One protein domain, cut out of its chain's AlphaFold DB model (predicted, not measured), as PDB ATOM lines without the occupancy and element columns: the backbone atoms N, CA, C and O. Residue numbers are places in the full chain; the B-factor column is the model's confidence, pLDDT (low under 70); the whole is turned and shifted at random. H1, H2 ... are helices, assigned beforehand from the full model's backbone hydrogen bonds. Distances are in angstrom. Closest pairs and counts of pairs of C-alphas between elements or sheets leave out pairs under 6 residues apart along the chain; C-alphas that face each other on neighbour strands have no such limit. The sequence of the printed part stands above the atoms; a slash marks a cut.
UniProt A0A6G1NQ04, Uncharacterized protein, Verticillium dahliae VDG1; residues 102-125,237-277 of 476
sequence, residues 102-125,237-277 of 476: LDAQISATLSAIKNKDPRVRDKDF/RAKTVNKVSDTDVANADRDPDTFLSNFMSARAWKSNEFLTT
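Overview. This is residues 102 to 125 and 237 to 277 of the 476 residues of an uncharacterized protein of Verticillium dahliae VDG1 (UniProt A0A6G1NQ04). Look for a loose row of three helices: H3 in the middle, the longer H1 on one side and the short H2 on the other, with few contacts between them. Residues 269 to 277 stick out as a bare tail at one end of the long axis, and the stretch around Pro 118 lies at the other. The 65 printed residues hold H1, H2 and H3 in that order and no named strand; the class is all helix, though under half of the residues, 30, are in named elements. The whole is loose, with a radius of gyration of the C-alphas of 15.3 A, and elongated, spanning 50 by 30 by 20 A.

Arrangement. Start at H1, residues 102 to 115, and compare it with H3, residues 256 to 265. They are close but not clearly touching; the closest C-alphas, those of Asp 103 and Met 264, are 7.5 A apart. They run opposite ways at a shallow tilt of 19 degrees. H2, residues 246 to 251, is apart from H1. H2 and H3 form a helical hairpin and only just touch, with 3 pairs of C-alphas within 8 A, the closest being Asp 248 and Phe 259 at 6.0 A. They run opposite ways at a shallow tilt of 33 degrees, only just short of steep. In H1, H2 and H3 every O i to N i+4 pair is within hydrogen-bond range.

Along the chain. Find C-alpha 102 at (134.610, 36.254, -1.106); from there H1 runs 19.9 A to C-alpha 115. H2 runs 8.7 A from C-alpha 246 at (117.693, 17.881, 7.582) to C-alpha 251. H3 runs 14.1 A from C-alpha 256 to C-alpha 265 at (124.151, 31.309, 2.696).

Size, cuts and confidence. The C-alphas farthest apart, of Pro 118 and Thr 277, are 51.2 A apart. Residues 126 to 236 are not printed, and C-alphas 125 and 237 are 36.4 A apart across the cut. The link H2 to H3 is tight. Residues 237 to 243 and 271 to 277 have pLDDT under 70.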
ATOM      1  N   LEU A 102     134.016  37.395  -0.405       86.94
ATOM      2  CA  LEU A 102     134.610  36.254  -1.106       86.94
ATOM      3  C   LEU A 102     133.530  35.245  -1.525       86.94
ATOM      4  O   LEU A 102     133.580  34.717  -2.631       86.94
ATOM      5  N   ASP A 103     132.513  35.026  -0.691       86.44
ATOM      6  CA  ASP A 103     131.400  34.113  -0.986       86.44
ATOM      7  C   ASP A 103     130.514  34.626  -2.142       86.44
ATOM      8  O   ASP A 103     130.111  33.872  -3.037       86.44
ATOM      9  N   ALA A 104     130.293  35.943  -2.204       88.38
ATOM     10  CA  ALA A 104     129.641  36.608  -3.332       88.38
ATOM     11  C   ALA A 104     130.464  36.483  -4.629       88.38
ATOM     12  O   ALA A 104     129.909  36.250  -5.704       88.38
ATOM     13  N   GLN A 105     131.794  36.582  -4.538       90.69
ATOM     14  CA  GLN A 105     132.674  36.341  -5.685       90.69
ATOM     15  C   GLN A 105     132.584  34.883  -6.144       90.69
ATOM     16  O   GLN A 105     132.395  34.642  -7.335       90.69
ATOM     17  N   ILE A 106     132.631  33.917  -5.221       89.88
ATOM     18  CA  ILE A 106     132.521  32.486  -5.536       89.88
ATOM     19  C   ILE A 106     131.182  32.188  -6.224       89.88
ATOM     20  O   ILE A 106     131.173  31.592  -7.302       89.88
ATOM     21  N   SER A 107     130.054  32.643  -5.681       89.25
ATOM     22  CA  SER A 107     128.736  32.418  -6.297       89.25
ATOM     23  C   SER A 107     128.601  33.085  -7.675       89.25
ATOM     24  O   SER A 107     128.088  32.465  -8.613       89.25
ATOM     25  N   ALA A 108     129.152  34.290  -7.852       90.56
ATOM     26  CA  ALA A 108     129.231  34.939  -9.158       90.56
ATOM     27  C   ALA A 108     130.075  34.118 -10.151       90.56
ATOM     28  O   ALA A 108     129.643  33.915 -11.289       90.56
ATOM     29  N   THR A 109     131.219  33.568  -9.727       90.88
ATOM     30  CA  THR A 109     132.050  32.698 -10.582       90.88
ATOM     31  C   THR A 109     131.303  31.437 -11.013       90.88
ATOM     32  O   THR A 109     131.339  31.067 -12.188       90.88
ATOM     33  N   LEU A 110     130.557  30.810 -10.099       89.94
ATOM     34  CA  LEU A 110     129.758  29.621 -10.388       89.94
ATOM     35  C   LEU A 110     128.637  29.935 -11.382       89.94
ATOM     36  O   LEU A 110     128.401  29.158 -12.309       89.94
ATOM     37  N   SER A 111     127.991  31.097 -11.247       90.31
ATOM     38  CA  SER A 111     126.971  31.549 -12.199       90.31
ATOM     39  C   SER A 111     127.550  31.772 -13.605       90.31
ATOM     40  O   SER A 111     126.966  31.312 -14.589       90.31
ATOM     41  N   ALA A 112     128.747  32.360 -13.704       92.19
ATOM     42  CA  ALA A 112     129.452  32.571 -14.966       92.19
ATOM     43  C   ALA A 112     129.861  31.238 -15.622       92.19
ATOM     44  O   ALA A 112     129.711  31.055 -16.833       92.19
ATOM     45  N   ILE A 113     130.305  30.257 -14.825       91.44
ATOM     46  CA  ILE A 113     130.599  28.896 -15.298       91.44
ATOM     47  C   ILE A 113     129.323  28.211 -15.811       91.44
ATOM     48  O   ILE A 113     129.328  27.627 -16.900       91.44
ATOM     49  N   LYS A 114     128.213  28.309 -15.070       89.75
ATOM     50  CA  LYS A 114     126.917  27.709 -15.436       89.75
ATOM     51  C   LYS A 114     126.369  28.282 -16.746       89.75
ATOM     52  O   LYS A 114     125.876  27.524 -17.596       89.75
ATOM     53  N   ASN A 115     126.527  29.591 -16.931       93.56
ATOM     54  CA  ASN A 115     126.122  30.323 -18.131       93.56
ATOM     55  C   ASN A 115     127.133  30.210 -19.286       93.56
ATOM     56  O   ASN A 115     126.820  30.605 -20.404       93.56
ATOM     57  N   LYS A 116     128.286  29.562 -19.057       92.81
ATOM     58  CA  LYS A 116     129.392  29.413 -20.018       92.81
ATOM     59  C   LYS A 116     129.883  30.759 -20.554       92.81
ATOM     60  O   LYS A 116     130.143  30.892 -21.751       92.81
ATOM     61  N   ASP A 117     130.047  31.734 -19.667       93.00
ATOM     62  CA  ASP A 117     130.591  33.032 -20.052       93.00
ATOM     63  C   ASP A 117     132.011  32.872 -20.627       93.00
ATOM     64  O   ASP A 117     132.847  32.176 -20.038       93.00
ATOM     65  N   PRO A 118     132.331  33.524 -21.762       89.81
ATOM     66  CA  PRO A 118     133.633  33.385 -22.419       89.81
ATOM     67  C   PRO A 118     134.788  33.872 -21.533       89.81
ATOM     68  O   PRO A 118     135.872  33.300 -21.584       89.81
ATOM     69  N   ARG A 119     134.512  34.821 -20.628       89.19
ATOM     70  CA  ARG A 119     135.465  35.359 -19.644       89.19
ATOM     71  C   ARG A 119     136.068  34.293 -18.729       89.19
ATOM     72  O   ARG A 119     137.175  34.462 -18.245       89.19
ATOM     73  N   VAL A 120     135.363  33.180 -18.501       89.50
ATOM     74  CA  VAL A 120     135.857  32.049 -17.690       89.50
ATOM     75  C   VAL A 120     137.021  31.320 -18.372       89.50
ATOM     76  O   VAL A 120     137.814  30.647 -17.717       89.50
ATOM     77  N   ARG A 121     137.121  31.419 -19.700       87.19
ATOM     78  CA  ARG A 121     138.158  30.764 -20.511       87.19
ATOM     79  C   ARG A 121     139.363  31.673 -20.754       87.19
ATOM     80  O   ARG A 121     140.403  31.177 -21.193       87.19
ATOM     81  N   ASP A 122     139.224  32.964 -20.470       92.06
ATOM     82  CA  ASP A 122     140.274  33.956 -20.650       92.06
ATOM     83  C   ASP A 122     141.287  33.831 -19.508       92.06
ATOM     84  O   ASP A 122     140.973  34.073 -18.346       92.06
ATOM     85  N   LYS A 123     142.526  33.450 -19.840       89.19
ATOM     86  CA  LYS A 123     143.613  33.279 -18.856       89.19
ATOM     87  C   LYS A 123     143.993  34.583 -18.152       89.19
ATOM     88  O   LYS A 123     144.557  34.544 -17.065       89.19
ATOM     89  N   ASP A 124     143.681  35.709 -18.785       88.19
ATOM     90  CA  ASP A 124     144.025  37.045 -18.312       88.19
ATOM     91  C   ASP A 124     142.939  37.642 -17.396       88.19
ATOM     92  O   ASP A 124     143.164  38.676 -16.767       88.19
ATOM     93  N   PHE A 125     141.759  37.013 -17.302       88.00
ATOM     94  CA  PHE A 125     140.647  37.509 -16.490       88.00
ATOM     95  C   PHE A 125     140.566  36.774 -15.146       88.00
ATOM     96  O   PHE A 125     140.357  35.564 -15.084       88.00
ATOM     97  N   ARG A 237     111.694  35.325   6.466       56.75
ATOM     98  CA  ARG A 237     112.251  34.021   6.078       56.75
ATOM     99  C   ARG A 237     113.778  34.048   6.034       56.75
ATOM    100  O   ARG A 237     114.392  33.036   6.349       56.75
ATOM    101  N   ALA A 238     114.392  35.201   5.763       56.31
ATOM    102  CA  ALA A 238     115.849  35.365   5.789       56.31
ATOM    103  C   ALA A 238     116.465  34.990   7.155       56.31
ATOM    104  O   ALA A 238     117.506  34.349   7.210       56.31
ATOM    105  N   LYS A 239     115.770  35.268   8.271       55.94
ATOM    106  CA  LYS A 239     116.216  34.861   9.623       55.94
ATOM    107  C   LYS A 239     116.167  33.351   9.890       55.94
ATOM    108  O   LYS A 239     116.814  32.888  10.824       55.94
ATOM    109  N   THR A 240     115.417  32.584   9.098       53.06
ATOM    110  CA  THR A 240     115.312  31.117   9.214       53.06
ATOM    111  C   THR A 240     116.165  30.359   8.195       53.06
ATOM    112  O   THR A 240     116.213  29.138   8.259       53.06
ATOM    113  N   VAL A 241     116.847  31.056   7.280       54.34
ATOM    114  CA  VAL A 241     117.690  30.453   6.225       54.34
ATOM    115  C   VAL A 241     119.122  30.178   6.708       54.34
ATOM    116  O   VAL A 241     119.866  29.458   6.061       54.34
ATOM    117  N   ASN A 242     119.495  30.639   7.906       60.00
ATOM    118  CA  ASN A 242     120.855  30.475   8.438       60.00
ATOM    119  C   ASN A 242     121.136  29.088   9.051       60.00
ATOM    120  O   ASN A 242     122.129  28.912   9.752       60.00
ATOM    121  N   LYS A 243     120.242  28.112   8.861       67.69
ATOM    122  CA  LYS A 243     120.432  26.727   9.303       67.69
ATOM    123  C   LYS A 243     119.966  25.801   8.195       67.69
ATOM    124  O   LYS A 243     118.780  25.782   7.878       67.69
ATOM    125  N   VAL A 244     120.900  25.039   7.638       75.00
ATOM    126  CA  VAL A 244     120.591  23.930   6.731       75.00
ATOM    127  C   VAL A 244     119.723  22.944   7.507       75.00
ATOM    128  O   VAL A 244     120.126  22.475   8.571       75.00
ATOM    129  N   SER A 245     118.504  22.691   7.037       77.06
ATOM    130  CA  SER A 245     117.605  21.724   7.666       77.06
ATOM    131  C   SER A 245     117.905  20.305   7.178       77.06
ATOM    132  O   SER A 245     118.380  20.101   6.061       77.06
ATOM    133  N   ASP A 246     117.548  19.295   7.973       80.25
ATOM    134  CA  ASP A 246     117.693  17.881   7.582       80.25
ATOM    135  C   ASP A 246     116.918  17.542   6.294       80.25
ATOM    136  O   ASP A 246     117.287  16.643   5.538       80.25
ATOM    137  N   THR A 247     115.852  18.295   6.006       80.44
ATOM    138  CA  THR A 247     115.090  18.185   4.755       80.44
ATOM    139  C   THR A 247     115.882  18.656   3.543       80.44
ATOM    140  O   THR A 247     115.696  18.113   2.457       80.44
ATOM    141  N   ASP A 248     116.744  19.657   3.714       81.38
ATOM    142  CA  ASP A 248     117.580  20.187   2.639       81.38
ATOM    143  C   ASP A 248     118.705  19.193   2.334       81.38
ATOM    144  O   ASP A 248     118.973  18.911   1.170       81.38
ATOM    145  N   VAL A 249     119.271  18.553   3.365       85.25
ATOM    146  CA  VAL A 249     120.253  17.465   3.208       85.25
ATOM    147  C   VAL A 249     119.642  16.258   2.485       85.25
ATOM    148  O   VAL A 249     120.245  15.718   1.564       85.25
ATOM    149  N   ALA A 250     118.419  15.854   2.841       87.94
ATOM    150  CA  ALA A 250     117.740  14.722   2.201       87.94
ATOM    151  C   ALA A 250     117.339  14.979   0.734       87.94
ATOM    152  O   ALA A 250     117.109  14.031  -0.020       87.94
ATOM    153  N   ASN A 251     117.221  16.247   0.330       86.31
ATOM    154  CA  ASN A 251     116.911  16.642  -1.044       86.31
ATOM    155  C   ASN A 251     118.144  17.095  -1.838       86.31
ATOM    156  O   ASN A 251     117.995  17.410  -3.017       86.31
ATOM    157  N   ALA A 252     119.344  17.061  -1.247       86.19
ATOM    158  CA  ALA A 252     120.586  17.470  -1.902       86.19
ATOM    159  C   ALA A 252     120.854  16.695  -3.205       86.19
ATOM    160  O   ALA A 252     121.289  17.283  -4.191       86.19
ATOM    161  N   ASP A 253     120.518  15.401  -3.245       90.12
ATOM    162  CA  ASP A 253     120.669  14.572  -4.451       90.12
ATOM    163  C   ASP A 253     119.666  14.927  -5.561       90.12
ATOM    164  O   ASP A 253     119.909  14.649  -6.735       90.12
ATOM    165  N   ARG A 254     118.510  15.499  -5.199       89.69
ATOM    166  CA  ARG A 254     117.450  15.857  -6.152       89.69
ATOM    167  C   ARG A 254     117.662  17.254  -6.717       89.69
ATOM    168  O   ARG A 254     117.603  17.420  -7.929       89.69
ATOM    169  N   ASP A 255     117.942  18.215  -5.841       89.38
ATOM    170  CA  ASP A 255     118.125  19.624  -6.180       89.38
ATOM    171  C   ASP A 255     119.457  20.144  -5.601       89.38
ATOM    172  O   ASP A 255     119.473  20.891  -4.617       89.38
ATOM    173  N   PRO A 256     120.603  19.772  -6.202       87.75
ATOM    174  CA  PRO A 256     121.918  20.129  -5.665       87.75
ATOM    175  C   PRO A 256     122.169  21.644  -5.672       87.75
ATOM    176  O   PRO A 256     122.844  22.165  -4.787       87.75
ATOM    177  N   ASP A 257     121.592  22.366  -6.636       85.44
ATOM    178  CA  ASP A 257     121.776  23.813  -6.794       85.44
ATOM    179  C   ASP A 257     121.119  24.614  -5.657       85.44
ATOM    180  O   ASP A 257     121.708  25.570  -5.152       85.44
ATOM    181  N   THR A 258     119.907  24.229  -5.241       87.44
ATOM    182  CA  THR A 258     119.168  24.917  -4.167       87.44
ATOM    183  C   THR A 258     119.759  24.587  -2.800       87.44
ATOM    184  O   THR A 258     119.838  25.450  -1.923       87.44
ATOM    185  N   PHE A 259     120.244  23.354  -2.639       89.38
ATOM    186  CA  PHE A 259     121.008  22.949  -1.472       89.38
ATOM    187  C   PHE A 259     122.299  23.760  -1.351       89.38
ATOM    188  O   PHE A 259     122.544  24.338  -0.295       89.38
ATOM    189  N   LEU A 260     123.094  23.870  -2.422       86.62
ATOM    190  CA  LEU A 260     124.354  24.611  -2.389       86.62
ATOM    191  C   LEU A 260     124.133  26.099  -2.078       86.62
ATOM    192  O   LEU A 260     124.850  26.651  -1.245       86.62
ATOM    193  N   SER A 261     123.108  26.737  -2.659       85.69
ATOM    194  CA  SER A 261     122.792  28.138  -2.345       85.69
ATOM    195  C   SER A 261     122.407  28.335  -0.879       85.69
ATOM    196  O   SER A 261     122.887  29.272  -0.237       85.69
ATOM    197  N   ASN A 262     121.581  27.442  -0.324       87.56
ATOM    198  CA  ASN A 262     121.184  27.504   1.084       87.56
ATOM    199  C   ASN A 262     122.367  27.192   2.010       87.56
ATOM    200  O   ASN A 262     122.529  27.842   3.036       87.56
ATOM    201  N   PHE A 263     123.215  26.234   1.638       87.06
ATOM    202  CA  PHE A 263     124.383  25.804   2.404       87.06
ATOM    203  C   PHE A 263     125.457  26.894   2.503       87.06
ATOM    204  O   PHE A 263     125.988  27.130   3.591       87.06
ATOM    205  N   MET A 264     125.748  27.581   1.392       85.00
ATOM    206  CA  MET A 264     126.683  28.711   1.370       85.00
ATOM    207  C   MET A 264     126.120  29.899   2.159       85.00
ATOM    208  O   MET A 264     126.794  30.396   3.058       85.00
ATOM    209  N   SER A 265     124.839  30.236   1.954       83.69
ATOM    210  CA  SER A 265     124.151  31.309   2.696       83.69
ATOM    211  C   SER A 265     124.093  31.051   4.207       83.69
ATOM    212  O   SER A 265     124.280  31.961   5.009       83.69
ATOM    213  N   ALA A 266     123.848  29.801   4.612       82.88
ATOM    214  CA  ALA A 266     123.826  29.390   6.014       82.88
ATOM    215  C   ALA A 266     125.224  29.236   6.619       82.88
ATOM    216  O   ALA A 266     125.350  29.072   7.834       82.88
ATOM    217  N   ARG A 267     126.258  29.232   5.770       80.69
ATOM    218  CA  ARG A 267     127.659  29.020   6.126       80.69
ATOM    219  C   ARG A 267     127.854  27.841   7.074       80.69
ATOM    220  O   ARG A 267     128.648  27.902   8.002       80.69
ATOM    221  N   ALA A 268     127.119  26.756   6.824       79.94
ATOM    222  CA  ALA A 268     127.026  25.604   7.726       79.94
ATOM    223  C   ALA A 268     128.352  24.840   7.901       79.94
ATOM    224  O   ALA A 268     128.496  24.055   8.833       79.94
ATOM    225  N   TRP A 269     129.314  25.084   7.009       77.44
ATOM    226  CA  TRP A 269     130.690  24.594   7.070       77.44
ATOM    227  C   TRP A 269     131.576  25.389   8.036       77.44
ATOM    228  O   TRP A 269     132.597  24.870   8.480       77.44
ATOM    229  N   LYS A 270     131.190  26.618   8.404       74.31
ATOM    230  CA  LYS A 270     131.771  27.300   9.561       74.31
ATOM    231  C   LYS A 270     131.123  26.727  10.815       74.31
ATOM    232  O   LYS A 270     129.906  26.806  10.980       74.31
ATOM    233  N   SER A 271     131.933  26.156  11.700       63.19
ATOM    234  CA  SER A 271     131.496  25.714  13.019       63.19
ATOM    235  C   SER A 271     130.943  26.915  13.793       63.19
ATOM    236  O   SER A 271     131.668  27.691  14.408       63.19
ATOM    237  N   ASN A 272     129.620  27.090  13.781       60.25
ATOM    238  CA  ASN A 272     128.922  27.988  14.700       60.25
ATOM    239  C   ASN A 272     128.906  27.365  16.105       60.25
ATOM    240  O   ASN A 272     127.851  27.191  16.718       60.25
ATOM    241  N   GLU A 273     130.080  27.040  16.644       62.88
ATOM    242  CA  GLU A 273     130.267  26.835  18.073       62.88
ATOM    243  C   GLU A 273     130.272  28.209  18.744       62.88
ATOM    244  O   GLU A 273     131.266  28.695  19.276       62.88
ATOM    245  N   PHE A 274     129.117  28.877  18.712       61.78
ATOM    246  CA  PHE A 274     128.841  29.929  19.672       61.78
ATOM    247  C   PHE A 274     128.909  29.257  21.043       61.78
ATOM    248  O   PHE A 274     127.974  28.558  21.435       61.78
ATOM    249  N   LEU A 275     130.047  29.398  21.727       64.19
ATOM    250  CA  LEU A 275     130.297  28.818  23.042       64.19
ATOM    251  C   LEU A 275     129.123  29.168  23.960       64.19
ATOM    252  O   LEU A 275     128.983  30.301  24.423       64.19
ATOM    253  N   THR A 276     128.244  28.198  24.216       69.00
ATOM    254  CA  THR A 276     127.135  28.366  25.151       69.00
ATOM    255  C   THR A 276     127.717  28.384  26.559       69.00
ATOM    256  O   THR A 276     127.838  27.348  27.214       69.00
ATOM    257  N   THR A 277     128.134  29.555  27.035       68.94
ATOM    258  CA  THR A 277     128.634  29.709  28.401       68.94
ATOM    259  C   THR A 277     127.446  29.757  29.358       68.94
ATOM    260  O   THR A 277     126.779  30.785  29.487       68.94
TER     261      THR A 277